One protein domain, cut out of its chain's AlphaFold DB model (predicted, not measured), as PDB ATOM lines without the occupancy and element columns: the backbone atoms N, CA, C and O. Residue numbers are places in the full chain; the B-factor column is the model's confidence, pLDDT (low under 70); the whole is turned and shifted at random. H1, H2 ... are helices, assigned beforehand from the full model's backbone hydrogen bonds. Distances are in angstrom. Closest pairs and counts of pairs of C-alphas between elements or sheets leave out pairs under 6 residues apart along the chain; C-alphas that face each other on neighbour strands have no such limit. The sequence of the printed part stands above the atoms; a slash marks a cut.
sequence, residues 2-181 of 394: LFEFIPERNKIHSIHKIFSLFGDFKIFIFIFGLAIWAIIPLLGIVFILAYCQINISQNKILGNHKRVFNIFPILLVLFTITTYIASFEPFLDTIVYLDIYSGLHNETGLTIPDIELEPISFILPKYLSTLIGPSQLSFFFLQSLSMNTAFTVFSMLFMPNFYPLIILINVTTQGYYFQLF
ATOM      1  N   LEU A   2     -26.275  -2.561  30.040       28.70
ATOM      2  CA  LEU A   2     -26.765  -3.021  28.718       28.70
ATOM      3  C   LEU A   2     -26.659  -2.000  27.573       28.70
ATOM      4  O   LEU A   2     -26.938  -2.345  26.434       28.70
ATOM      5  N   PHE A   3     -26.169  -0.789  27.833       33.12
ATOM      6  CA  PHE A   3     -25.827   0.170  26.783       33.12
ATOM      7  C   PHE A   3     -24.599   0.961  27.232       33.12
ATOM      8  O   PHE A   3     -24.723   2.021  27.842       33.12
ATOM      9  N   GLU A   4     -23.399   0.430  26.989       28.62
ATOM     10  CA  GLU A   4     -22.194   1.262  27.035       28.62
ATOM     11  C   GLU A   4     -22.312   2.319  25.933       28.62
ATOM     12  O   GLU A   4     -22.152   2.038  24.740       28.62
ATOM     13  N   PHE A   5     -22.659   3.537  26.347       40.44
ATOM     14  CA  PHE A   5     -22.602   4.732  25.521       40.44
ATOM     15  C   PHE A   5     -21.135   5.019  25.217       40.44
ATOM     16  O   PHE A   5     -20.410   5.561  26.045       40.44
ATOM     17  N   ILE A   6     -20.693   4.651  24.018       37.19
ATOM     18  CA  ILE A   6     -19.432   5.160  23.490       37.19
ATOM     19  C   ILE A   6     -19.644   6.663  23.260       37.19
ATOM     20  O   ILE A   6     -20.553   7.020  22.503       37.19
ATOM     21  N   PRO A   7     -18.853   7.552  23.881       35.59
ATOM     22  CA  PRO A   7     -18.875   8.958  23.524       35.59
ATOM     23  C   PRO A   7     -18.340   9.062  22.092       35.59
ATOM     24  O   PRO A   7     -17.161   8.817  21.830       35.59
ATOM     25  N   GLU A   8     -19.216   9.357  21.131       43.97
ATOM     26  CA  GLU A   8     -18.764   9.751  19.799       43.97
ATOM     27  C   GLU A   8     -17.880  10.992  19.935       43.97
ATOM     28  O   GLU A   8     -18.211  11.923  20.670       43.97
ATOM     29  N   ARG A   9     -16.728  10.952  19.254       43.12
ATOM     30  CA  ARG A   9     -15.683  11.983  19.230       43.12
ATOM     31  C   ARG A   9     -16.261  13.402  19.288       43.12
ATOM     32  O   ARG A   9     -17.233  13.695  18.599       43.12
ATOM     33  N   ASN A  10     -15.547  14.287  19.991       50.41
ATOM     34  CA  ASN A  10     -15.716  15.748  20.118       50.41
ATOM     35  C   ASN A  10     -15.768  16.552  18.793       50.41
ATOM     36  O   ASN A  10     -15.454  17.740  18.770       50.41
ATOM     37  N   LYS A  11     -16.137  15.950  17.660       62.53
ATOM     38  CA  LYS A  11     -16.352  16.666  16.409       62.53
ATOM     39  C   LYS A  11     -17.717  17.353  16.474       62.53
ATOM     40  O   LYS A  11     -18.768  16.713  16.553       62.53
ATOM     41  N   ILE A  12     -17.694  18.681  16.476       74.06
ATOM     42  CA  ILE A  12     -18.904  19.501  16.405       74.06
ATOM     43  C   ILE A  12     -19.426  19.426  14.969       74.06
ATOM     44  O   ILE A  12     -18.847  20.018  14.060       74.06
ATOM     45  N   HIS A  13     -20.518  18.687  14.787       80.19
ATOM     46  CA  HIS A  13     -21.207  18.557  13.506       80.19
ATOM     47  C   HIS A  13     -21.697  19.928  13.007       80.19
ATOM     48  O   HIS A  13     -22.167  20.750  13.801       80.19
ATOM     49  N   SER A  14     -21.643  20.167  11.695       81.88
ATOM     50  CA  SER A  14     -22.095  21.406  11.038       81.88
ATOM     51  C   SER A  14     -23.516  21.832  11.421       81.88
ATOM     52  O   SER A  14     -23.762  23.012  11.651       81.88
ATOM     53  N   ILE A  15     -24.431  20.877  11.599       85.50
ATOM     54  CA  ILE A  15     -25.800  21.122  12.070       85.50
ATOM     55  C   ILE A  15     -25.794  21.821  13.431       85.50
ATOM     56  O   ILE A  15     -26.521  22.790  13.627       85.50
ATOM     57  N   HIS A  16     -24.943  21.386  14.364       88.19
ATOM     58  CA  HIS A  16     -24.840  22.053  15.660       88.19
ATOM     59  C   HIS A  16     -24.285  23.470  15.532       88.19
ATOM     60  O   HIS A  16     -24.758  24.354  16.238       88.19
ATOM     61  N   LYS A  17     -23.345  23.713  14.607       86.50
ATOM     62  CA  LYS A  17     -22.868  25.074  14.320       86.50
ATOM     63  C   LYS A  17     -24.021  25.955  13.833       86.50
ATOM     64  O   LYS A  17     -24.259  26.997  14.430       86.50
ATOM     65  N   ILE A  18     -24.794  25.497  12.845       88.25
ATOM     66  CA  ILE A  18     -25.943  26.240  12.299       88.25
ATOM     67  C   ILE A  18     -26.958  26.561  13.399       88.25
ATOM     68  O   ILE A  18     -27.307  27.720  13.596       88.25
ATOM     69  N   PHE A  19     -27.395  25.561  14.167       89.69
ATOM     70  CA  PHE A  19     -28.382  25.780  15.228       89.69
ATOM     71  C   PHE A  19     -27.849  26.640  16.379       89.69
ATOM     72  O   PHE A  19     -28.623  27.354  17.010       89.69
ATOM     73  N   SER A  20     -26.542  26.615  16.650       88.00
ATOM     74  CA  SER A  20     -25.956  27.465  17.689       88.00
ATOM     75  C   SER A  20     -25.952  28.953  17.348       88.00
ATOM     76  O   SER A  20     -26.005  29.760  18.273       88.00
ATOM     77  N   LEU A  21     -25.963  29.317  16.057       89.69
ATOM     78  CA  LEU A  21     -26.066  30.715  15.615       89.69
ATOM     79  C   LEU A  21     -27.388  31.353  16.057       89.69
ATOM     80  O   LEU A  21     -27.448  32.545  16.322       89.69
ATOM     81  N   PHE A  22     -28.442  30.547  16.203       91.50
ATOM     82  CA  PHE A  22     -29.744  30.991  16.711       91.50
ATOM     83  C   PHE A  22     -29.819  30.999  18.241       91.50
ATOM     84  O   PHE A  22     -30.891  31.164  18.824       91.50
ATOM     85  N   GLY A  23     -28.682  30.799  18.899       87.94
ATOM     86  CA  GLY A  23     -28.570  30.674  20.336       87.94
ATOM     87  C   GLY A  23     -29.124  31.857  21.124       87.94
ATOM     88  O   GLY A  23     -29.823  31.654  22.120       87.94
ATOM     89  N   ASP A  24     -28.863  33.070  20.646       89.50
ATOM     90  CA  ASP A  24     -29.314  34.312  21.284       89.50
ATOM     91  C   ASP A  24     -30.837  34.483  21.183       89.50
ATOM     92  O   ASP A  24     -31.479  35.035  22.074       89.50
ATOM     93  N   PHE A  25     -31.450  33.901  20.148       92.50
ATOM     94  CA  PHE A  25     -32.892  33.953  19.902       92.50
ATOM     95  C   PHE A  25     -33.665  32.789  20.536       92.50
ATOM     96  O   PHE A  25     -34.883  32.703  20.371       92.50
ATOM     97  N   LYS A  26     -33.013  31.883  21.278       91.69
ATOM     98  CA  LYS A  26     -33.652  30.640  21.754       91.69
ATOM     99  C   LYS A  26     -34.917  30.871  22.586       91.69
ATOM    100  O   LYS A  26     -35.901  30.162  22.407       91.69
ATOM    101  N   ILE A  27     -34.900  31.860  23.485       91.31
ATOM    102  CA  ILE A  27     -36.033  32.151  24.378       91.31
ATOM    103  C   ILE A  27     -37.185  32.730  23.561       91.31
ATOM    104  O   ILE A  27     -38.329  32.324  23.745       91.31
ATOM    105  N   PHE A  28     -36.874  33.616  22.613       94.69
ATOM    106  CA  PHE A  28     -37.859  34.154  21.684       94.69
ATOM    107  C   PHE A  28     -38.513  33.038  20.858       94.69
ATOM    108  O   PHE A  28     -39.735  32.963  20.816       94.69
ATOM    109  N   ILE A  29     -37.723  32.120  20.285       94.25
ATOM    110  CA  ILE A  29     -38.231  30.964  19.525       94.25
ATOM    111  C   ILE A  29     -39.138  30.086  20.396       94.25
ATOM    112  O   ILE A  29     -40.170  29.618  19.921       94.25
ATOM    113  N   PHE A  30     -38.789  29.886  21.668       94.88
ATOM    114  CA  PHE A  30     -39.614  29.116  22.594       94.88
ATOM    115  C   PHE A  30     -40.950  29.802  22.900       94.88
ATOM    116  O   PHE A  30     -41.996  29.174  22.756       94.88
ATOM    117  N   ILE A  31     -40.934  31.086  23.273       95.44
ATOM    118  CA  ILE A  31     -42.153  31.851  23.584       95.44
ATOM    119  C   ILE A  31     -43.045  31.962  22.345       95.44
ATOM    120  O   ILE A  31     -44.245  31.720  22.426       95.44
ATOM    121  N   PHE A  32     -42.455  32.265  21.188       95.38
ATOM    122  CA  PHE A  32     -43.163  32.300  19.912       95.38
ATOM    123  C   PHE A  32     -43.767  30.934  19.568       95.38
ATOM    124  O   PHE A  32     -44.928  30.849  19.177       95.38
ATOM    125  N   GLY A  33     -43.017  29.853  19.792       95.38
ATOM    126  CA  GLY A  33     -43.502  28.490  19.619       95.38
ATOM    127  C   GLY A  33     -44.667  28.137  20.541       95.38
ATOM    128  O   GLY A  33     -45.623  27.526  20.076       95.38
ATOM    129  N   LEU A  34     -44.635  28.562  21.809       96.06
ATOM    130  CA  LEU A  34     -45.752  28.393  22.746       96.06
ATOM    131  C   LEU A  34     -46.979  29.218  22.344       96.06
ATOM    132  O   LEU A  34     -48.098  28.720  22.434       96.06
ATOM    133  N   ALA A  35     -46.781  30.451  21.871       96.69
ATOM    134  CA  ALA A  35     -47.866  31.298  21.384       96.69
ATOM    135  C   ALA A  35     -48.540  30.680  20.151       96.69
ATOM    136  O   ALA A  35     -49.763  30.565  20.112       96.69
ATOM    137  N   ILE A  36     -47.752  30.206  19.178       96.00
ATOM    138  CA  ILE A  36     -48.287  29.464  18.032       96.00
ATOM    139  C   ILE A  36     -48.960  28.181  18.500       96.00
ATOM    140  O   ILE A  36     -50.044  27.886  18.024       96.00
ATOM    141  N   TRP A  37     -48.361  27.430  19.425       96.31
ATOM    142  CA  TRP A  37     -48.944  26.192  19.943       96.31
ATOM    143  C   TRP A  37     -50.313  26.425  20.598       96.31
ATOM    144  O   TRP A  37     -51.220  25.627  20.396       96.31
ATOM    145  N   ALA A  38     -50.499  27.536  21.313       94.56
ATOM    146  CA  ALA A  38     -51.789  27.878  21.909       94.56
ATOM    147  C   ALA A  38     -52.891  28.141  20.861       94.56
ATOM    148  O   ALA A  38     -54.064  27.923  21.152       94.56
ATOM    149  N   ILE A  39     -52.528  28.589  19.652       94.62
ATOM    150  CA  ILE A  39     -53.473  28.876  18.558       94.62
ATOM    151  C   ILE A  39     -53.632  27.653  17.639       94.62
ATOM    152  O   ILE A  39     -54.742  27.231  17.330       94.62
ATOM    153  N   ILE A  40     -52.512  27.086  17.188       94.25
ATOM    154  CA  ILE A  40     -52.401  25.947  16.272       94.25
ATOM    155  C   ILE A  40     -51.363  24.964  16.853       94.25
ATOM    156  O   ILE A  40     -50.178  25.024  16.491       94.25
ATOM    157  N   PRO A  41     -51.783  24.030  17.732       91.00
ATOM    158  CA  PRO A  41     -50.875  23.149  18.470       91.00
ATOM    159  C   PRO A  41     -49.856  22.408  17.598       91.00
ATOM    160  O   PRO A  41     -48.665  22.399  17.908       91.00
ATOM    161  N   LEU A  42     -50.284  21.847  16.462       90.31
ATOM    162  CA  LEU A  42     -49.389  21.123  15.553       90.31
ATOM    163  C   LEU A  42     -48.313  22.006  14.915       90.31
ATOM    164  O   LEU A  42     -47.173  21.567  14.772       90.31
ATOM    165  N   LEU A  43     -48.641  23.249  14.552       91.88
ATOM    166  CA  LEU A  43     -47.664  24.172  13.973       91.88
ATOM    167  C   LEU A  43     -46.641  24.607  15.031       91.88
ATOM    168  O   LEU A  43     -45.449  24.720  14.743       91.88
ATOM    169  N   GLY A  44     -47.093  24.784  16.277       92.44
ATOM    170  CA  GLY A  44     -46.236  25.148  17.403       92.44
ATOM    171  C   GLY A  44     -45.140  24.121  17.694       92.44
ATOM    172  O   GLY A  44     -44.022  24.508  18.045       92.44
ATOM    173  N   ILE A  45     -45.407  22.824  17.467       94.50
ATOM    174  CA  ILE A  45     -44.427  21.733  17.644       94.50
ATOM    175  C   ILE A  45     -43.124  22.016  16.886       94.50
ATOM    176  O   ILE A  45     -42.046  21.741  17.415       94.50
ATOM    177  N   VAL A  46     -43.197  22.597  15.682       94.81
ATOM    178  CA  VAL A  46     -42.016  22.893  14.854       94.81
ATOM    179  C   VAL A  46     -41.041  23.806  15.596       94.81
ATOM    180  O   VAL A  46     -39.852  23.502  15.707       94.81
ATOM    181  N   PHE A  47     -41.550  24.897  16.166       95.56
ATOM    182  CA  PHE A  47     -40.745  25.879  16.892       95.56
ATOM    183  C   PHE A  47     -40.273  25.346  18.247       95.56
ATOM    184  O   PHE A  47     -39.129  25.579  18.639       95.56
ATOM    185  N   ILE A  48     -41.114  24.570  18.936       96.12
ATOM    186  CA  ILE A  48     -40.764  23.933  20.212       96.12
ATOM    187  C   ILE A  48     -39.612  22.929  20.024       96.12
ATOM    188  O   ILE A  48     -38.649  22.927  20.795       96.12
ATOM    189  N   LEU A  49     -39.652  22.106  18.970       95.75
ATOM    190  CA  LEU A  49     -38.567  21.174  18.644       95.75
ATOM    191  C   LEU A  49     -37.312  21.898  18.136       95.75
ATOM    192  O   LEU A  49     -36.199  21.485  18.476       95.75
ATOM    193  N   ALA A  50     -37.466  22.998  17.393       94.25
ATOM    194  CA  ALA A  50     -36.343  23.850  17.005       94.25
ATOM    195  C   ALA A  50     -35.628  24.430  18.238       94.25
ATOM    196  O   ALA A  50     -34.403  24.337  18.327       94.25
ATOM    197  N   TYR A  51     -36.373  24.931  19.230       95.00
ATOM    198  CA  TYR A  51     -35.818  25.360  20.517       95.00
ATOM    199  C   TYR A  51     -35.006  24.243  21.190       95.00
ATOM    200  O   TYR A  51     -33.855  24.463  21.582       95.00
ATOM    201  N   CYS A  52     -35.555  23.025  21.262       93.88
ATOM    202  CA  CYS A  52     -34.840  21.876  21.820       93.88
ATOM    203  C   CYS A  52     -33.517  21.604  21.088       93.88
ATOM    204  O   CYS A  52     -32.499  21.363  21.745       93.88
ATOM    205  N   GLN A  53     -33.511  21.668  19.750       93.38
ATOM    206  CA  GLN A  53     -32.308  21.449  18.941       93.38
ATOM    207  C   GLN A  53     -31.264  22.559  19.129       93.38
ATOM    208  O   GLN A  53     -30.069  22.258  19.222       93.38
ATOM    209  N   ILE A  54     -31.689  23.823  19.226       92.44
ATOM    210  CA  ILE A  54     -30.809  24.967  19.521       92.44
ATOM    211  C   ILE A  54     -30.148  24.771  20.883       92.44
ATOM    212  O   ILE A  54     -28.925  24.858  20.989       92.44
ATOM    213  N   ASN A  55     -30.932  24.416  21.904       91.06
ATOM    214  CA  ASN A  55     -30.418  24.207  23.254       91.06
ATOM    215  C   ASN A  55     -29.383  23.068  23.309       91.06
ATOM    216  O   ASN A  55     -28.311  23.229  23.891       91.06
ATOM    217  N   ILE A  56     -29.648  21.934  22.645       89.62
ATOM    218  CA  ILE A  56     -28.676  20.828  22.530       89.62
ATOM    219  C   ILE A  56     -27.400  21.296  21.830       89.62
ATOM    220  O   ILE A  56     -26.295  20.973  22.267       89.62
ATOM    221  N   SER A  57     -27.544  22.060  20.749       89.75
ATOM    222  CA  SER A  57     -26.419  22.506  19.928       89.75
ATOM    223  C   SER A  57     -25.524  23.501  20.665       89.75
ATOM    224  O   SER A  57     -24.308  23.324  20.657       89.75
ATOM    225  N   GLN A  58     -26.099  24.472  21.381       86.88
ATOM    226  CA  GLN A  58     -25.342  25.381  22.251       86.88
ATOM    227  C   GLN A  58     -24.596  24.626  23.350       86.88
ATOM    228  O   GLN A  58     -23.400  24.826  23.541       86.88
ATOM    229  N   ASN A  59     -25.292  23.730  24.049       84.94
ATOM    230  CA  ASN A  59     -24.717  22.935  25.129       84.94
ATOM    231  C   ASN A  59     -23.535  22.085  24.650       84.94
ATOM    232  O   ASN A  59     -22.514  22.007  25.329       84.94
ATOM    233  N   LYS A  60     -23.633  21.512  23.446       82.44
ATOM    234  CA  LYS A  60     -22.546  20.737  22.842       82.44
ATOM    235  C   LYS A  60     -21.332  21.595  22.473       82.44
ATOM    236  O   LYS A  60     -20.213  21.124  22.633       82.44
ATOM    237  N   ILE A  61     -21.536  22.829  22.010       79.81
ATOM    238  CA  ILE A  61     -20.438  23.761  21.693       79.81
ATOM    239  C   ILE A  61     -19.778  24.301  22.964       79.81
ATOM    240  O   ILE A  61     -18.557  24.390  23.028       79.81
ATOM    241  N   LEU A  62     -20.574  24.614  23.985       77.06
ATOM    242  CA  LEU A  62     -20.102  25.148  25.265       77.06
ATOM    243  C   LEU A  62     -19.557  24.066  26.215       77.06
ATOM    244  O   LEU A  62     -19.114  24.394  27.310       77.06
ATOM    245  N   GLY A  63     -19.627  22.783  25.844       71.75
ATOM    246  CA  GLY A  63     -19.213  21.662  26.698       71.75
ATOM    247  C   GLY A  63     -20.112  21.420  27.919       71.75
ATOM    248  O   GLY A  63     -19.746  20.671  28.821       71.75
ATOM    249  N   ASN A  64     -21.302  22.026  27.966       69.81
ATOM    250  CA  ASN A  64     -22.232  21.919  29.088       69.81
ATOM    251  C   ASN A  64     -23.215  20.757  28.886       69.81
ATOM    252  O   ASN A  64     -23.952  20.710  27.909       69.81
ATOM    253  N   HIS A  65     -23.307  19.835  29.846       59.47
ATOM    254  CA  HIS A  65     -24.179  18.651  29.750       59.47
ATOM    255  C   HIS A  65     -25.551  18.796  30.439       59.47
ATOM    256  O   HIS A  65     -26.176  17.793  30.791       59.47
ATOM    257  N   LYS A  66     -26.069  20.016  30.643       58.38
ATOM    258  CA  LYS A  66     -27.368  20.214  31.319       58.38
ATOM    259  C   LYS A  66     -28.540  19.781  30.420       58.38
ATOM    260  O   LYS A  66     -29.042  20.556  29.614       58.38
ATOM    261  N   ARG A  67     -29.000  18.533  30.585       54.91
ATOM    262  CA  ARG A  67     -30.099  17.909  29.810       54.91
ATOM    263  C   ARG A  67     -31.516  18.283  30.274       54.91
ATOM    264  O   ARG A  67     -32.474  18.031  29.551       54.91
ATOM    265  N   VAL A  68     -31.660  18.876  31.461       55.47
ATOM    266  CA  VAL A  68     -32.953  19.006  32.168       55.47
ATOM    267  C   VAL A  68     -33.933  19.973  31.478       55.47
ATOM    268  O   VAL A  68     -35.141  19.785  31.561       55.47
ATOM    269  N   PHE A  69     -33.443  20.959  30.718       61.81
ATOM    270  CA  PHE A  69     -34.280  22.030  30.151       61.81
ATOM    271  C   PHE A  69     -35.171  21.631  28.960       61.81
ATOM    272  O   PHE A  69     -36.047  22.407  28.587       61.81
ATOM    273  N   ASN A  70     -34.996  20.440  28.377       83.19
ATOM    274  CA  ASN A  70     -35.800  20.007  27.224       83.19
ATOM    275  C   ASN A  70     -36.945  19.047  27.584       83.19
ATOM    276  O   ASN A  70     -37.736  18.710  26.709       83.19
ATOM    277  N   ILE A  71     -37.071  18.610  28.843       88.25
ATOM    278  CA  ILE A  71     -38.088  17.612  29.222       88.25
ATOM    279  C   ILE A  71     -39.501  18.170  29.029       88.25
ATOM    280  O   ILE A  71     -40.311  17.547  28.351       88.25
ATOM    281  N   PHE A  72     -39.780  19.360  29.570       90.50
ATOM    282  CA  PHE A  72     -41.097  19.992  29.452       90.50
ATOM    283  C   PHE A  72     -41.527  20.218  27.987       90.50
ATOM    284  O   PHE A  72     -42.592  19.725  27.619       90.50
ATOM    285  N   PRO A  73     -40.708  20.858  27.121       92.88
ATOM    286  CA  PRO A  73     -41.008  20.975  25.694       92.88
ATOM    287  C   PRO A  73     -41.352  19.643  25.024       92.88
ATOM    288  O   PRO A  73     -42.273  19.575  24.217       92.88
ATOM    289  N   ILE A  74     -40.631  18.570  25.356       94.56
ATOM    290  CA  ILE A  74     -40.869  17.272  24.726       94.56
ATOM    291  C   ILE A  74     -42.130  16.597  25.254       94.56
ATOM    292  O   ILE A  74     -42.864  16.016  24.459       94.56
ATOM    293  N   LEU A  75     -42.429  16.709  26.547       94.38
ATOM    294  CA  LEU A  75     -43.705  16.235  27.086       94.38
ATOM    295  C   LEU A  75     -44.887  16.963  26.436       94.38
ATOM    296  O   LEU A  75     -45.873  16.319  26.088       94.38
ATOM    297  N   LEU A  76     -44.761  18.272  26.200       94.56
ATOM    298  CA  LEU A  76     -45.770  19.064  25.494       94.56
ATOM    299  C   LEU A  76     -45.984  18.554  24.058       94.56
ATOM    300  O   LEU A  76     -47.122  18.348  23.634       94.56
ATOM    301  N   VAL A  77     -44.895  18.305  23.322       96.06
ATOM    302  CA  VAL A  77     -44.939  17.746  21.960       96.06
ATOM    303  C   VAL A  77     -45.587  16.360  21.958       96.06
ATOM    304  O   VAL A  77     -46.513  16.127  21.182       96.06
ATOM    305  N   LEU A  78     -45.150  15.472  22.856       96.12
ATOM    306  CA  LEU A  78     -45.687  14.120  23.009       96.12
ATOM    307  C   LEU A  78     -47.196  14.156  23.266       96.12
ATOM    308  O   LEU A  78     -47.958  13.528  22.537       96.12
ATOM    309  N   PHE A  79     -47.631  14.948  24.247       95.38
ATOM    310  CA  PHE A  79     -49.041  15.075  24.602       95.38
ATOM    311  C   PHE A  79     -49.890  15.624  23.448       95.38
ATOM    312  O   PHE A  79     -50.985  15.121  23.188       95.38
ATOM    313  N   THR A  80     -49.370  16.614  22.717       96.00
ATOM    314  CA  THR A  80     -50.064  17.219  21.570       96.00
ATOM    315  C   THR A  80     -50.288  16.199  20.456       96.00
ATOM    316  O   THR A  80     -51.405  16.060  19.961       96.00
ATOM    317  N   ILE A  81     -49.247  15.452  20.083       95.69
ATOM    318  CA  ILE A  81     -49.320  14.425  19.035       95.69
ATOM    319  C   ILE A  81     -50.266  13.299  19.443       95.69
ATOM    320  O   ILE A  81     -51.104  12.880  18.643       95.69
ATOM    321  N   THR A  82     -50.139  12.820  20.683       96.31
ATOM    322  CA  THR A  82     -50.977  11.744  21.210       96.31
ATOM    323  C   THR A  82     -52.448  12.133  21.186       96.31
ATOM    324  O   THR A  82     -53.271  11.380  20.673       96.31
ATOM    325  N   THR A  83     -52.777  13.329  21.675       94.69
ATOM    326  CA  THR A  83     -54.161  13.825  21.695       94.69
ATOM    327  C   THR A  83     -54.705  14.003  20.281       94.69
ATOM    328  O   THR A  83     -55.823  13.584  19.997       94.69
ATOM    329  N   TYR A  84     -53.901  14.566  19.373       94.44
ATOM    330  CA  TYR A  84     -54.313  14.771  17.989       94.44
ATOM    331  C   TYR A  84     -54.636  13.448  17.286       94.44
ATOM    332  O   TYR A  84     -55.704  13.309  16.700       94.44
ATOM    333  N   ILE A  85     -53.765  12.442  17.393       92.50
ATOM    334  CA  ILE A  85     -53.991  11.165  16.707       92.50
ATOM    335  C   ILE A  85     -55.118  10.364  17.369       92.50
ATOM    336  O   ILE A  85     -55.900   9.726  16.672       92.50
ATOM    337  N   ALA A  86     -55.256  10.441  18.693       93.38
ATOM    338  CA  ALA A  86     -56.369   9.813  19.397       93.38
ATOM    339  C   ALA A  86     -57.740  10.423  19.050       93.38
ATOM    340  O   ALA A  86     -58.757   9.768  19.259       93.38
ATOM    341  N   SER A  87     -57.769  11.654  18.525       91.56
ATOM    342  CA  SER A  87     -59.000  12.347  18.126       91.56
ATOM    343  C   SER A  87     -59.515  11.977  16.732       91.56
ATOM    344  O   SER A  87     -60.583  12.440  16.339       91.56
ATOM    345  N   PHE A  88     -58.775  11.164  15.973       86.38
ATOM    346  CA  PHE A  88     -59.209  10.750  14.645       86.38
ATOM    347  C   PHE A  88     -60.419   9.823  14.688       86.38
ATOM    348  O   PHE A  88     -60.517   8.919  15.520       86.38
ATOM    349  N   GLU A  89     -61.317  10.037  13.731       85.44
ATOM    350  CA  GLU A  89     -62.449   9.155  13.503       85.44
ATOM    351  C   GLU A  89     -61.952   7.775  13.036       85.44
ATOM    352  O   GLU A  89     -61.036   7.698  12.207       85.44
ATOM    353  N   PRO A  90     -62.503   6.675  13.575       84.38
ATOM    354  CA  PRO A  90     -62.106   5.337  13.179       84.38
ATOM    355  C   PRO A  90     -62.547   5.042  11.743       84.38
ATOM    356  O   PRO A  90     -63.677   5.299  11.345       84.38
ATOM    357  N   PHE A  91     -61.658   4.426  10.975       80.69
ATOM    358  CA  PHE A  91     -61.926   3.895   9.645       80.69
ATOM    359  C   PHE A  91     -61.195   2.561   9.417       80.69
ATOM    360  O   PHE A  91     -60.112   2.322   9.971       80.69
ATOM    361  N   LEU A  92     -61.770   1.699   8.568       82.19
ATOM    362  CA  LEU A  92     -61.168   0.442   8.094       82.19
ATOM    363  C   LEU A  92     -60.590  -0.417   9.245       82.19
ATOM    364  O   LEU A  92     -61.319  -0.772  10.166       82.19
ATOM    365  N   ASP A  93     -59.288  -0.734   9.226       80.06
ATOM    366  CA  ASP A  93     -58.601  -1.565  10.227       80.06
ATOM    367  C   ASP A  93     -58.805  -1.077  11.674       80.06
ATOM    368  O   ASP A  93     -58.854  -1.893  12.591       80.06
ATOM    369  N   THR A  94     -58.958   0.234  11.901       84.88
ATOM    370  CA  THR A  94     -59.181   0.754  13.264       84.88
ATOM    371  C   THR A  94     -60.540   0.365  13.840       84.88
ATOM    372  O   THR A  94     -60.636   0.206  15.054       84.88
ATOM    373  N   ILE A  95     -61.554   0.153  12.994       86.38
ATOM    374  CA  ILE A  95     -62.875  -0.342  13.413       86.38
ATOM    375  C   ILE A  95     -62.733  -1.783  13.903       86.38
ATOM    376  O   ILE A  95     -63.126  -2.095  15.020       86.38
ATOM    377  N   VAL A  96     -62.037  -2.623  13.130       85.44
ATOM    378  CA  VAL A  96     -61.758  -4.017  13.510       85.44
ATOM    379  C   VAL A  96     -61.018  -4.084  14.852       85.44
ATOM    380  O   VAL A  96     -61.331  -4.916  15.702       85.44
ATOM    381  N   TYR A  97     -60.048  -3.192  15.080       87.88
ATOM    382  CA  TYR A  97     -59.330  -3.130  16.357       87.88
ATOM    383  C   TYR A  97     -60.225  -2.717  17.531       87.88
ATOM    384  O   TYR A  97     -60.031  -3.224  18.638       87.88
ATOM    385  N   LEU A  98     -61.192  -1.823  17.310       88.94
ATOM    386  CA  LEU A  98     -62.163  -1.428  18.331       88.94
ATOM    387  C   LEU A  98     -63.138  -2.554  18.660       88.94
ATOM    388  O   LEU A  98     -63.398  -2.788  19.840       88.94
ATOM    389  N   ASP A  99     -63.614  -3.284  17.654       86.81
ATOM    390  CA  ASP A  99     -64.508  -4.427  17.855       86.81
ATOM    391  C   ASP A  99     -63.824  -5.488  18.723       86.81
ATOM    392  O   ASP A  99     -64.371  -5.914  19.743       86.81
ATOM    393  N   ILE A 100     -62.566  -5.814  18.403       85.31
ATOM    394  CA  ILE A 100     -61.723  -6.692  19.225       85.31
ATOM    395  C   ILE A 100     -61.602  -6.143  20.651       85.31
ATOM    396  O   ILE A 100     -61.834  -6.869  21.616       85.31
ATOM    397  N   TYR A 101     -61.247  -4.864  20.798       86.94
ATOM    398  CA  TYR A 101     -61.056  -4.238  22.105       86.94
ATOM    399  C   TYR A 101     -62.320  -4.270  22.971       86.94
ATOM    400  O   TYR A 101     -62.235  -4.529  24.171       86.94
ATOM    401  N   SER A 102     -63.487  -4.053  22.365       84.81
ATOM    402  CA  SER A 102     -64.773  -4.112  23.058       84.81
ATOM    403  C   SER A 102     -65.084  -5.521  23.578       84.81
ATOM    404  O   SER A 102     -65.595  -5.666  24.690       84.81
ATOM    405  N   GLY A 103     -64.691  -6.557  22.829       82.88
ATOM    406  CA  GLY A 103     -64.834  -7.959  23.225       82.88
ATOM    407  C   GLY A 103     -63.912  -8.377  24.374       82.88
ATOM    408  O   GLY A 103     -64.310  -9.193  25.205       82.88
ATOM    409  N   LEU A 104     -62.717  -7.776  24.487       81.00
ATOM    410  CA  LEU A 104     -61.720  -8.125  25.515       81.00
ATOM    411  C   LEU A 104     -62.213  -7.927  26.951       81.00
ATOM    412  O   LEU A 104     -61.743  -8.627  27.848       81.00
ATOM    413  N   HIS A 105     -63.143  -6.996  27.174       75.50
ATOM    414  CA  HIS A 105     -63.699  -6.731  28.501       75.50
ATOM    415  C   HIS A 105     -64.386  -7.968  29.103       75.50
ATOM    416  O   HIS A 105     -64.338  -8.179  30.312       75.50
ATOM    417  N   ASN A 106     -64.984  -8.806  28.251       75.12
ATOM    418  CA  ASN A 106     -65.749  -9.980  28.668       75.12
ATOM    419  C   ASN A 106     -64.884 -11.245  28.807       75.12
ATOM    420  O   ASN A 106     -65.381 -12.284  29.239       75.12
ATOM    421  N   GLU A 107     -63.597 -11.182  28.450       73.38
ATOM    422  CA  GLU A 107     -62.698 -12.332  28.503       73.38
ATOM    423  C   GLU A 107     -61.902 -12.418  29.811       73.38
ATOM    424  O   GLU A 107     -61.109 -11.538  30.153       73.38
ATOM    425  N   THR A 108     -62.012 -13.550  30.504       65.81
ATOM    426  CA  THR A 108     -61.273 -13.825  31.745       65.81
ATOM    427  C   THR A 108     -59.849 -14.336  31.488       65.81
ATOM    428  O   THR A 108     -59.651 -15.285  30.736       65.81
ATOM    429  N   GLY A 109     -58.845 -13.786  32.181       63.66
ATOM    430  CA  GLY A 109     -57.453 -14.274  32.148       63.66
ATOM    431  C   GLY A 109     -56.582 -13.636  31.057       63.66
ATOM    432  O   GLY A 109     -56.878 -12.545  30.589       63.66
ATOM    433  N   LEU A 110     -55.487 -14.286  30.646       61.25
ATOM    434  CA  LEU A 110     -54.645 -13.871  29.503       61.25
ATOM    435  C   LEU A 110     -55.072 -14.549  28.190       61.25
ATOM    436  O   LEU A 110     -54.268 -14.659  27.268       61.25
ATOM    437  N   THR A 111     -56.322 -15.010  28.086       59.62
ATOM    438  CA  THR A 111     -56.881 -15.399  26.789       59.62
ATOM    439  C   THR A 111     -56.904 -14.151  25.922       59.62
ATOM    440  O   THR A 111     -57.483 -13.129  26.273       59.62
ATOM    441  N   ILE A 112     -56.121 -14.161  24.862       60.94
ATOM    442  CA  ILE A 112     -56.259 -13.170  23.809       60.94
ATOM    443  C   ILE A 112     -57.116 -13.909  22.787       60.94
ATOM    444  O   ILE A 112     -56.770 -15.061  22.499       60.94
ATOM    445  N   PRO A 113     -58.234 -13.326  22.313       54.34
ATOM    446  CA  PRO A 113     -59.084 -13.977  21.331       54.34
ATOM    447  C   PRO A 113     -58.212 -14.479  20.189       54.34
ATOM    448  O   PRO A 113     -57.181 -13.866  19.895       54.34
ATOM    449  N   ASP A 114     -58.621 -15.599  19.593       53.62
ATOM    450  CA  ASP A 114     -57.899 -16.349  18.562       53.62
ATOM    451  C   ASP A 114     -57.831 -15.539  17.249       53.62
ATOM    452  O   ASP A 114     -58.397 -15.870  16.211       53.62
ATOM    453  N   ILE A 115     -57.185 -14.379  17.316       54.03
ATOM    454  CA  ILE A 115     -56.848 -13.518  16.202       54.03
ATOM    455  C   ILE A 115     -55.561 -14.113  15.688       54.03
ATOM    456  O   ILE A 115     -54.526 -13.940  16.328       54.03
ATOM    457  N   GLU A 116     -55.642 -14.826  14.571       53.50
ATOM    458  CA  GLU A 116     -54.548 -15.479  13.854       53.50
ATOM    459  C   GLU A 116     -53.194 -14.720  13.923       53.50
ATOM    460  O   GLU A 116     -52.745 -14.086  12.961       53.50
ATOM    461  N   LEU A 117     -52.489 -14.911  15.048       52.47
ATOM    462  CA  LEU A 117     -51.068 -14.699  15.353       52.47
ATOM    463  C   LEU A 117     -50.517 -13.292  15.699       52.47
ATOM    464  O   LEU A 117     -49.292 -13.166  15.729       52.47
ATOM    465  N   GLU A 118     -51.299 -12.252  16.028       70.62
ATOM    466  CA  GLU A 118     -50.719 -10.908  16.334       70.62
ATOM    467  C   GLU A 118     -51.108 -10.286  17.707       70.62
ATOM    468  O   GLU A 118     -51.503  -9.116  17.789       70.62
ATOM    469  N   PRO A 119     -50.966 -11.038  18.821       74.69
ATOM    470  CA  PRO A 119     -51.541 -10.703  20.130       74.69
ATOM    471  C   PRO A 119     -50.909  -9.497  20.835       74.69
ATOM    472  O   PRO A 119     -51.548  -8.865  21.677       74.69
ATOM    473  N   ILE A 120     -49.648  -9.169  20.536       79.44
ATOM    474  CA  ILE A 120     -48.875  -8.228  21.363       79.44
ATOM    475  C   ILE A 120     -49.502  -6.830  21.394       79.44
ATOM    476  O   ILE A 120     -49.478  -6.168  22.431       79.44
ATOM    477  N   SER A 121     -50.112  -6.401  20.287       81.62
ATOM    478  CA  SER A 121     -50.767  -5.089  20.186       81.62
ATOM    479  C   SER A 121     -52.001  -4.937  21.096       81.62
ATOM    480  O   SER A 121     -52.414  -3.811  21.376       81.62
ATOM    481  N   PHE A 122     -52.534  -6.048  21.621       84.31
ATOM    482  CA  PHE A 122     -53.733  -6.096  22.464       84.31
ATOM    483  C   PHE A 122     -53.465  -6.457  23.930       84.31
ATOM    484  O   PHE A 122     -54.378  -6.358  24.748       84.31
ATOM    485  N   ILE A 123     -52.217  -6.769  24.308       84.56
ATOM    486  CA  ILE A 123     -51.857  -7.050  25.710       84.56
ATOM    487  C   ILE A 123     -52.167  -5.843  26.602       84.56
ATOM    488  O   ILE A 123     -52.883  -5.966  27.591       84.56
ATOM    489  N   LEU A 124     -51.642  -4.663  26.254       84.69
ATOM    490  CA  LEU A 124     -51.840  -3.447  27.047       84.69
ATOM    491  C   LEU A 124     -53.304  -2.960  27.017       84.69
ATOM    492  O   LEU A 124     -53.840  -2.667  28.088       84.69
ATOM    493  N   PRO A 125     -53.990  -2.940  25.857       86.69
ATOM    494  CA  PRO A 125     -55.429  -2.706  25.807       86.69
ATOM    495  C   PRO A 125     -56.239  -3.632  26.702       86.69
ATOM    496  O   PRO A 125     -57.143  -3.152  27.374       86.69
ATOM    497  N   LYS A 126     -55.909  -4.926  26.786       84.69
ATOM    498  CA  LYS A 126     -56.653  -5.841  27.655       84.69
ATOM    499  C   LYS A 126     -56.686  -5.337  29.100       84.69
ATOM    500  O   LYS A 126     -57.769  -5.194  29.663       84.69
ATOM    501  N   TYR A 127     -55.536  -4.962  29.661       85.56
ATOM    502  CA  TYR A 127     -55.469  -4.370  31.003       85.56
ATOM    503  C   TYR A 127     -56.228  -3.042  31.119       85.56
ATOM    504  O   TYR A 127     -56.803  -2.745  32.159       85.56
ATOM    505  N   LEU A 128     -56.253  -2.229  30.064       85.44
ATOM    506  CA  LEU A 128     -57.029  -0.990  30.074       85.44
ATOM    507  C   LEU A 128     -58.539  -1.260  30.076       85.44
ATOM    508  O   LEU A 128     -59.273  -0.606  30.813       85.44
ATOM    509  N   SER A 129     -58.993  -2.222  29.267       84.62
ATOM    510  CA  SER A 129     -60.411  -2.583  29.130       84.62
ATOM    511  C   SER A 129     -61.007  -3.105  30.437       84.62
ATOM    512  O   SER A 129     -62.183  -2.872  30.709       84.62
ATOM    513  N   THR A 130     -60.201  -3.757  31.278       82.25
ATOM    514  CA  THR A 130     -60.631  -4.224  32.601       82.25
ATOM    515  C   THR A 130     -60.663  -3.102  33.639       82.25
ATOM    516  O   THR A 130     -61.481  -3.156  34.550       82.25
ATOM    517  N   LEU A 131     -59.812  -2.077  33.507       84.69
ATOM    518  CA  LEU A 131     -59.723  -0.964  34.463       84.69
ATOM    519  C   LEU A 131     -60.720   0.170  34.191       84.69
ATOM    520  O   LEU A 131     -61.283   0.722  35.131       84.69
ATOM    521  N   ILE A 132     -60.893   0.560  32.926       84.69
ATOM    522  CA  ILE A 132     -61.633   1.776  32.525       84.69
ATOM    523  C   ILE A 132     -62.843   1.429  31.633       84.69
ATOM    524  O   ILE A 132     -63.639   2.298  31.283       84.69
ATOM    525  N   GLY A 133     -63.020   0.151  31.286       82.44
ATOM    526  CA  GLY A 133     -64.069  -0.310  30.379       82.44
ATOM    527  C   GLY A 133     -63.711  -0.134  28.893       82.44
ATOM    528  O   GLY A 133     -62.625   0.348  28.561       82.44
ATOM    529  N   PRO A 134     -64.618  -0.518  27.976       83.81
ATOM    530  CA  PRO A 134     -64.373  -0.558  26.531       83.81
ATOM    531  C   PRO A 134     -64.509   0.820  25.847       83.81
ATOM    532  O   PRO A 134     -65.139   0.957  24.801       83.81
ATOM    533  N   SER A 135     -63.925   1.875  26.424       89.50
ATOM    534  CA  SER A 135     -63.965   3.221  25.835       89.50
ATOM    535  C   SER A 135     -63.037   3.339  24.622       89.50
ATOM    536  O   SER A 135     -61.820   3.167  24.734       89.50
ATOM    537  N   GLN A 136     -63.603   3.719  23.473       90.69
ATOM    538  CA  GLN A 136     -62.864   3.974  22.233       90.69
ATOM    539  C   GLN A 136     -61.770   5.035  22.407       90.69
ATOM    540  O   GLN A 136     -60.633   4.832  21.981       90.69
ATOM    541  N   LEU A 137     -62.097   6.161  23.049       90.94
ATOM    542  CA  LEU A 137     -61.136   7.243  23.261       90.94
ATOM    543  C   LEU A 137     -59.970   6.765  24.130       90.94
ATOM    544  O   LEU A 137     -58.817   7.059  23.828       90.94
ATOM    545  N   SER A 138     -60.259   5.986  25.175       90.44
ATOM    546  CA  SER A 138     -59.234   5.425  26.056       90.44
ATOM    547  C   SER A 138     -58.313   4.467  25.297       90.44
ATOM    548  O   SER A 138     -57.094   4.534  25.464       90.44
ATOM    549  N   PHE A 139     -58.874   3.625  24.424       91.69
ATOM    550  CA  PHE A 139     -58.099   2.740  23.555       91.69
ATOM    551  C   PHE A 139     -57.164   3.525  22.632       91.69
ATOM    552  O   PHE A 139     -55.951   3.313  22.662       91.69
ATOM    553  N   PHE A 140     -57.691   4.472  21.856       93.81
ATOM    554  CA  PHE A 140     -56.878   5.253  20.922       93.81
ATOM    555  C   PHE A 140     -55.855   6.141  21.617       93.81
ATOM    556  O   PHE A 140     -54.717   6.235  21.151       93.81
ATOM    557  N   PHE A 141     -56.207   6.729  22.759       94.38
ATOM    558  CA  PHE A 141     -55.269   7.507  23.555       94.38
ATOM    559  C   PHE A 141     -54.123   6.639  24.073       94.38
ATOM    560  O   PHE A 141     -52.964   7.015  23.910       94.38
ATOM    561  N   LEU A 142     -54.411   5.455  24.626       93.69
ATOM    562  CA  LEU A 142     -53.382   4.527  25.099       93.69
ATOM    563  C   LEU A 142     -52.455   4.077  23.965       93.69
ATOM    564  O   LEU A 142     -51.236   4.120  24.124       93.69
ATOM    565  N   GLN A 143     -53.028   3.656  22.837       93.38
ATOM    566  CA  GLN A 143     -52.269   3.168  21.684       93.38
ATOM    567  C   GLN A 143     -51.411   4.274  21.069       93.38
ATOM    568  O   GLN A 143     -50.250   4.075  20.714       93.38
ATOM    569  N   SER A 144     -51.958   5.483  20.969       94.81
ATOM    570  CA  SER A 144     -51.185   6.625  20.510       94.81
ATOM    571  C   SER A 144     -50.087   6.989  21.515       94.81
ATOM    572  O   SER A 144     -48.945   7.234  21.124       94.81
ATOM    573  N   LEU A 145     -50.378   6.977  22.817       95.62
ATOM    574  CA  LEU A 145     -49.400   7.300  23.851       95.62
ATOM    575  C   LEU A 145     -48.238   6.305  23.858       95.62
ATOM    576  O   LEU A 145     -47.082   6.725  23.910       95.62
ATOM    577  N   SER A 146     -48.519   5.004  23.772       94.56
ATOM    578  CA  SER A 146     -47.506   3.945  23.791       94.56
ATOM    579  C   SER A 146     -46.540   4.067  22.607       94.56
ATOM    580  O   SER A 146     -45.322   4.105  22.809       94.56
ATOM    581  N   MET A 147     -47.068   4.210  21.386       94.00
ATOM    582  CA  MET A 147     -46.277   4.328  20.159       94.00
ATOM    583  C   MET A 147     -45.434   5.609  20.155       94.00
ATOM    584  O   MET A 147     -44.220   5.560  19.938       94.00
ATOM    585  N   ASN A 148     -46.034   6.759  20.482       95.31
ATOM    586  CA  ASN A 148     -45.319   8.041  20.482       95.31
ATOM    587  C   ASN A 148     -44.282   8.130  21.608       95.31
ATOM    588  O   ASN A 148     -43.204   8.700  21.410       95.31
ATOM    589  N   THR A 149     -44.558   7.520  22.766       95.31
ATOM    590  CA  THR A 149     -43.578   7.407  23.854       95.31
ATOM    591  C   THR A 149     -42.396   6.555  23.413       95.31
ATOM    592  O   THR A 149     -41.255   6.990  23.566       95.31
ATOM    593  N   ALA A 150     -42.641   5.392  22.800       93.75
ATOM    594  CA  ALA A 150     -41.577   4.523  22.301       93.75
ATOM    595  C   ALA A 150     -40.669   5.257  21.298       93.75
ATOM    596  O   ALA A 150     -39.452   5.292  21.485       93.75
ATOM    597  N   PHE A 151     -41.237   5.925  20.290       92.75
ATOM    598  CA  PHE A 151     -40.444   6.649  19.289       92.75
ATOM    599  C   PHE A 151     -39.703   7.859  19.855       92.75
ATOM    600  O   PHE A 151     -38.550   8.101  19.483       92.75
ATOM    601  N   THR A 152     -40.310   8.587  20.793       93.94
ATOM    602  CA  THR A 152     -39.654   9.709  21.482       93.94
ATOM    603  C   THR A 152     -38.472   9.216  22.318       93.94
ATOM    604  O   THR A 152     -37.360   9.734  22.190       93.94
ATOM    605  N   VAL A 153     -38.679   8.168  23.119       92.62
ATOM    606  CA  VAL A 153     -37.639   7.557  23.957       92.62
ATOM    607  C   VAL A 153     -36.513   6.992  23.096       92.62
ATOM    608  O   VAL A 153     -35.346   7.263  23.367       92.62
ATOM    609  N   PHE A 154     -36.824   6.274  22.016       92.19
ATOM    610  CA  PHE A 154     -35.811   5.759  21.093       92.19
ATOM    611  C   PHE A 154     -35.019   6.867  20.415       92.19
ATOM    612  O   PHE A 154     -33.799   6.756  20.314       92.19
ATOM    613  N   SER A 155     -35.670   7.960  20.013       91.44
ATOM    614  CA  SER A 155     -34.974   9.120  19.453       91.44
ATOM    615  C   SER A 155     -33.970   9.687  20.464       91.44
ATOM    616  O   SER A 155     -32.811   9.917  20.118       91.44
ATOM    617  N   MET A 156     -34.372   9.844  21.730       89.56
ATOM    618  CA  MET A 156     -33.491  10.340  22.797       89.56
ATOM    619  C   MET A 156     -32.357   9.377  23.151       89.56
ATOM    620  O   MET A 156     -31.234   9.822  23.393       89.56
ATOM    621  N   LEU A 157     -32.636   8.074  23.212       86.75
ATOM    622  CA  LEU A 157     -31.657   7.059  23.599       86.75
ATOM    623  C   LEU A 157     -30.647   6.800  22.485       86.75
ATOM    624  O   LEU A 157     -29.442   6.783  22.727       86.75
ATOM    625  N   PHE A 158     -31.125   6.591  21.264       83.94
ATOM    626  CA  PHE A 158     -30.278   6.156  20.163       83.94
ATOM    627  C   PHE A 158     -29.649   7.312  19.391       83.94
ATOM    628  O   PHE A 158     -28.600   7.126  18.772       83.94
ATOM    629  N   MET A 159     -30.255   8.503  19.430       83.69
ATOM    630  CA  MET A 159     -29.783   9.680  18.694       83.69
ATOM    631  C   MET A 159     -29.850  10.959  19.552       83.69
ATOM    632  O   MET A 159     -30.425  11.968  19.138       83.69
ATOM    633  N   PRO A 160     -29.202  10.981  20.735       84.94
ATOM    634  CA  PRO A 160     -29.342  12.053  21.730       84.94
ATOM    635  C   PRO A 160     -28.940  13.449  21.228       84.94
ATOM    636  O   PRO A 160     -29.398  14.454  21.760       84.94
ATOM    637  N   ASN A 161     -28.085  13.527  20.207       85.94
ATOM    638  CA  ASN A 161     -27.625  14.794  19.634       85.94
ATOM    639  C   ASN A 161     -28.610  15.397  18.615       85.94
ATOM    640  O   ASN A 161     -28.524  16.585  18.309       85.94
ATOM    641  N   PHE A 162     -29.528  14.589  18.082       89.06
ATOM    642  CA  PHE A 162     -30.408  14.967  16.970       89.06
ATOM    643  C   PHE A 162     -31.867  14.556  17.197       89.06
ATOM    644  O   PHE A 162     -32.682  14.667  16.283       89.06
ATOM    645  N   TYR A 163     -32.226  14.096  18.401       91.81
ATOM    646  CA  TYR A 163     -33.574  13.610  18.691       91.81
ATOM    647  C   TYR A 163     -34.689  14.619  18.368       91.81
ATOM    648  O   TYR A 163     -35.699  14.171  17.829       91.81
ATOM    649  N   PRO A 164     -34.555  15.949  18.595       93.94
ATOM    650  CA  PRO A 164     -35.619  16.879  18.226       93.94
ATOM    651  C   PRO A 164     -35.842  16.927  16.714       93.94
ATOM    652  O   PRO A 164     -36.984  17.004  16.274       93.94
ATOM    653  N   LEU A 165     -34.770  16.832  15.919       92.81
ATOM    654  CA  LEU A 165     -34.862  16.792  14.457       92.81
ATOM    655  C   LEU A 165     -35.512  15.500  13.964       92.81
ATOM    656  O   LEU A 165     -36.324  15.542  13.049       92.81
ATOM    657  N   ILE A 166     -35.196  14.361  14.580       92.69
ATOM    658  CA  ILE A 166     -35.800  13.069  14.217       92.69
ATOM    659  C   ILE A 166     -37.301  13.090  14.480       92.69
ATOM    660  O   ILE A 166     -38.082  12.725  13.603       92.69
ATOM    661  N   ILE A 167     -37.702  13.569  15.662       94.44
ATOM    662  CA  ILE A 167     -39.115  13.728  16.015       94.44
ATOM    663  C   ILE A 167     -39.783  14.694  15.033       94.44
ATOM    664  O   ILE A 167     -40.848  14.382  14.512       94.44
ATOM    665  N   LEU A 168     -39.142  15.821  14.709       94.56
ATOM    666  CA  LEU A 168     -39.682  16.802  13.767       94.56
ATOM    667  C   LEU A 168     -39.914  16.203  12.371       94.56
ATOM    668  O   LEU A 168     -40.973  16.404  11.781       94.56
ATOM    669  N   ILE A 169     -38.951  15.446  11.841       91.50
ATOM    670  CA  ILE A 169     -39.076  14.798  10.527       91.50
ATOM    671  C   ILE A 169     -40.227  13.783  10.535       91.50
ATOM    672  O   ILE A 169     -41.027  13.765   9.601       91.50
ATOM    673  N   ASN A 170     -40.353  12.984  11.598       92.06
ATOM    674  CA  ASN A 170     -41.456  12.033  11.735       92.06
ATOM    675  C   ASN A 170     -42.809  12.761  11.770       92.06
ATOM    676  O   ASN A 170     -43.652  12.523  10.914       92.06
ATOM    677  N   VAL A 171     -42.984  13.717  12.684       91.38
ATOM    678  CA  VAL A 171     -44.259  14.430  12.896       91.38
ATOM    679  C   VAL A 171     -44.672  15.262  11.682       91.38
ATOM    680  O   VAL A 171     -45.854  15.435  11.426       91.38
ATOM    681  N   THR A 172     -43.726  15.756  10.884       88.25
ATOM    682  CA  THR A 172     -44.036  16.496   9.645       88.25
ATOM    683  C   THR A 172     -44.338  15.591   8.446       88.25
ATOM    684  O   THR A 172     -44.513  16.090   7.329       88.25
ATOM    685  N   THR A 173     -44.381  14.273   8.647       84.06
ATOM    686  CA  THR A 173     -44.705  13.294   7.610       84.06
ATOM    687  C   THR A 173     -46.142  12.815   7.780       84.06
ATOM    688  O   THR A 173     -46.531  12.368   8.853       84.06
ATOM    689  N   GLN A 174     -46.935  12.856   6.705       80.69
ATOM    690  CA  GLN A 174     -48.347  12.449   6.736       80.69
ATOM    691  C   GLN A 174     -48.529  11.015   7.259       80.69
ATOM    692  O   GLN A 174     -49.458  10.742   8.013       80.69
ATOM    693  N   GLY A 175     -47.602  10.118   6.914       80.50
ATOM    694  CA  GLY A 175     -47.591   8.739   7.387       80.50
ATOM    695  C   GLY A 175     -47.624   8.570   8.885       80.50
ATOM    696  O   GLY A 175     -48.320   7.693   9.380       80.50
ATOM    697  N   TYR A 176     -46.944   9.445   9.613       87.69
ATOM    698  CA  TYR A 176     -46.862   9.366  11.063       87.69
ATOM    699  C   TYR A 176     -48.240   9.392  11.740       87.69
ATOM    700  O   TYR A 176     -48.468   8.729  12.750       87.69
ATOM    701  N   TYR A 177     -49.196  10.092  11.130       87.50
ATOM    702  CA  TYR A 177     -50.565  10.210  11.618       87.50
ATOM    703  C   TYR A 177     -51.432   8.972  11.315       87.50
ATOM    704  O   TYR A 177     -52.443   8.763  11.978       87.50
ATOM    705  N   PHE A 178     -51.007   8.082  10.412       85.50
ATOM    706  CA  PHE A 178     -51.668   6.796  10.146       85.50
ATOM    707  C   PHE A 178     -51.280   5.686  11.140       85.50
ATOM    708  O   PHE A 178     -51.624   4.521  10.936       85.50
ATOM    709  N   GLN A 179     -50.599   6.021  12.239       88.56
ATOM    710  CA  GLN A 179     -50.103   5.031  13.200       88.56
ATOM    711  C   GLN A 179     -51.190   4.128  13.807       88.56
ATOM    712  O   GLN A 179     -50.930   2.949  14.013       88.56
ATOM    713  N   LEU A 180     -52.403   4.638  14.069       87.25
ATOM    714  CA  LEU A 180     -53.502   3.821  14.609       87.25
ATOM    715  C   LEU A 180     -54.085   2.895  13.536       87.25
ATOM    716  O   LEU A 180     -54.420   1.750  13.820       87.25
ATOM    717  N   PHE A 181     -54.138   3.362  12.288       85.00
ATOM    718  CA  PHE A 181     -54.580   2.556  11.154       85.00
ATOM    719  C   PHE A 181     -53.626   1.385  10.882       85.00
ATOM    720  O   PHE A 181     -54.062   0.248  10.710       85.00
TER     721      PHE A 181
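AT A GLANCE: This is residues 2 to 181 of the 394 residues of an uncharacterized protein of Nostoc flagelliforme CCNUN1 (UniProt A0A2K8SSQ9). Four long helices, H2, H3, H4 and H7, stand side by side in a row, each running opposite to the one before; H8 packs on one face of the row, at H3 and H7, and H9 follows on that side. H1 crosses one end of H3, while H5 and H6 make a small head at the first end of H7. The printed part has 180 residues with nine named helices, H1 to H9 in order, and no named strand: all helix. It is loose, with a radius of gyration of the C-alphas of 19.7 A and spans of 57 by 43 by 26 A.

HOW THE PARTS SIT: H1, residues 14 to 21, touches H3, residues 41 to 61, about perpendicular at 79 degrees; the closest C-alphas, of His 16 and Ser 57, are 4.6 A apart. H2, residues 23 to 39, forms a hairpin with H3 at 17 degrees, closest at C-alphas 37 and 44, 3.9 A. H3 and H4, residues 68 to 86, form another at 26 degrees, closest at C-alphas 52 and 70, 5.8 A. H4 touches H7, residues 136 to 158, with residues 78 to 86 alone, closest at C-alphas 86 and 140, 4.8 A. H5, residues 93 to 104, touches H6, residues 120 to 132, closest at C-alphas 104 and 126, 6.0 A. H6 touches H7, closest at C-alphas 125 and 139, 6.5 A. H8, residues 163 to 171, touches H3, closest at C-alphas 49 and 164, 5.2 A, and forms a hairpin with H7, closest at C-alphas 155 and 163, 4.8 A. H9, residues 174 to 179, is close to but not clearly touching H7, with C-alphas 144 and 179 closest at 7.6 A. Every O i to N i+4 pair is within hydrogen-bond range in H1, H5, H7 and H8, against 11 of 13 in H2, 15 of 17 in H3, 13 of 15 in H4, 6 of 9 in H6 and 0 of 2 in H9, where 3 of 3 O i to N i+3 pairs are.

IN THESE COORDINATES: H1 begins at C-alpha 14, (-22.095, 21.406, 11.038). H2 is 25.0 A long, H3 30.6 A, H4 28.2 A and H7 32.7 A. H9 ends at C-alpha 179, (-50.103, 5.031, 13.200).

THE WHOLE: C-alphas 21 and 108 are the two farthest apart, 59.0 A. The printed part has no cut; the link from H5 to H6 is long. pLDDT is under 70 in residues 2 to 11, 64 to 69 and 108 to 117.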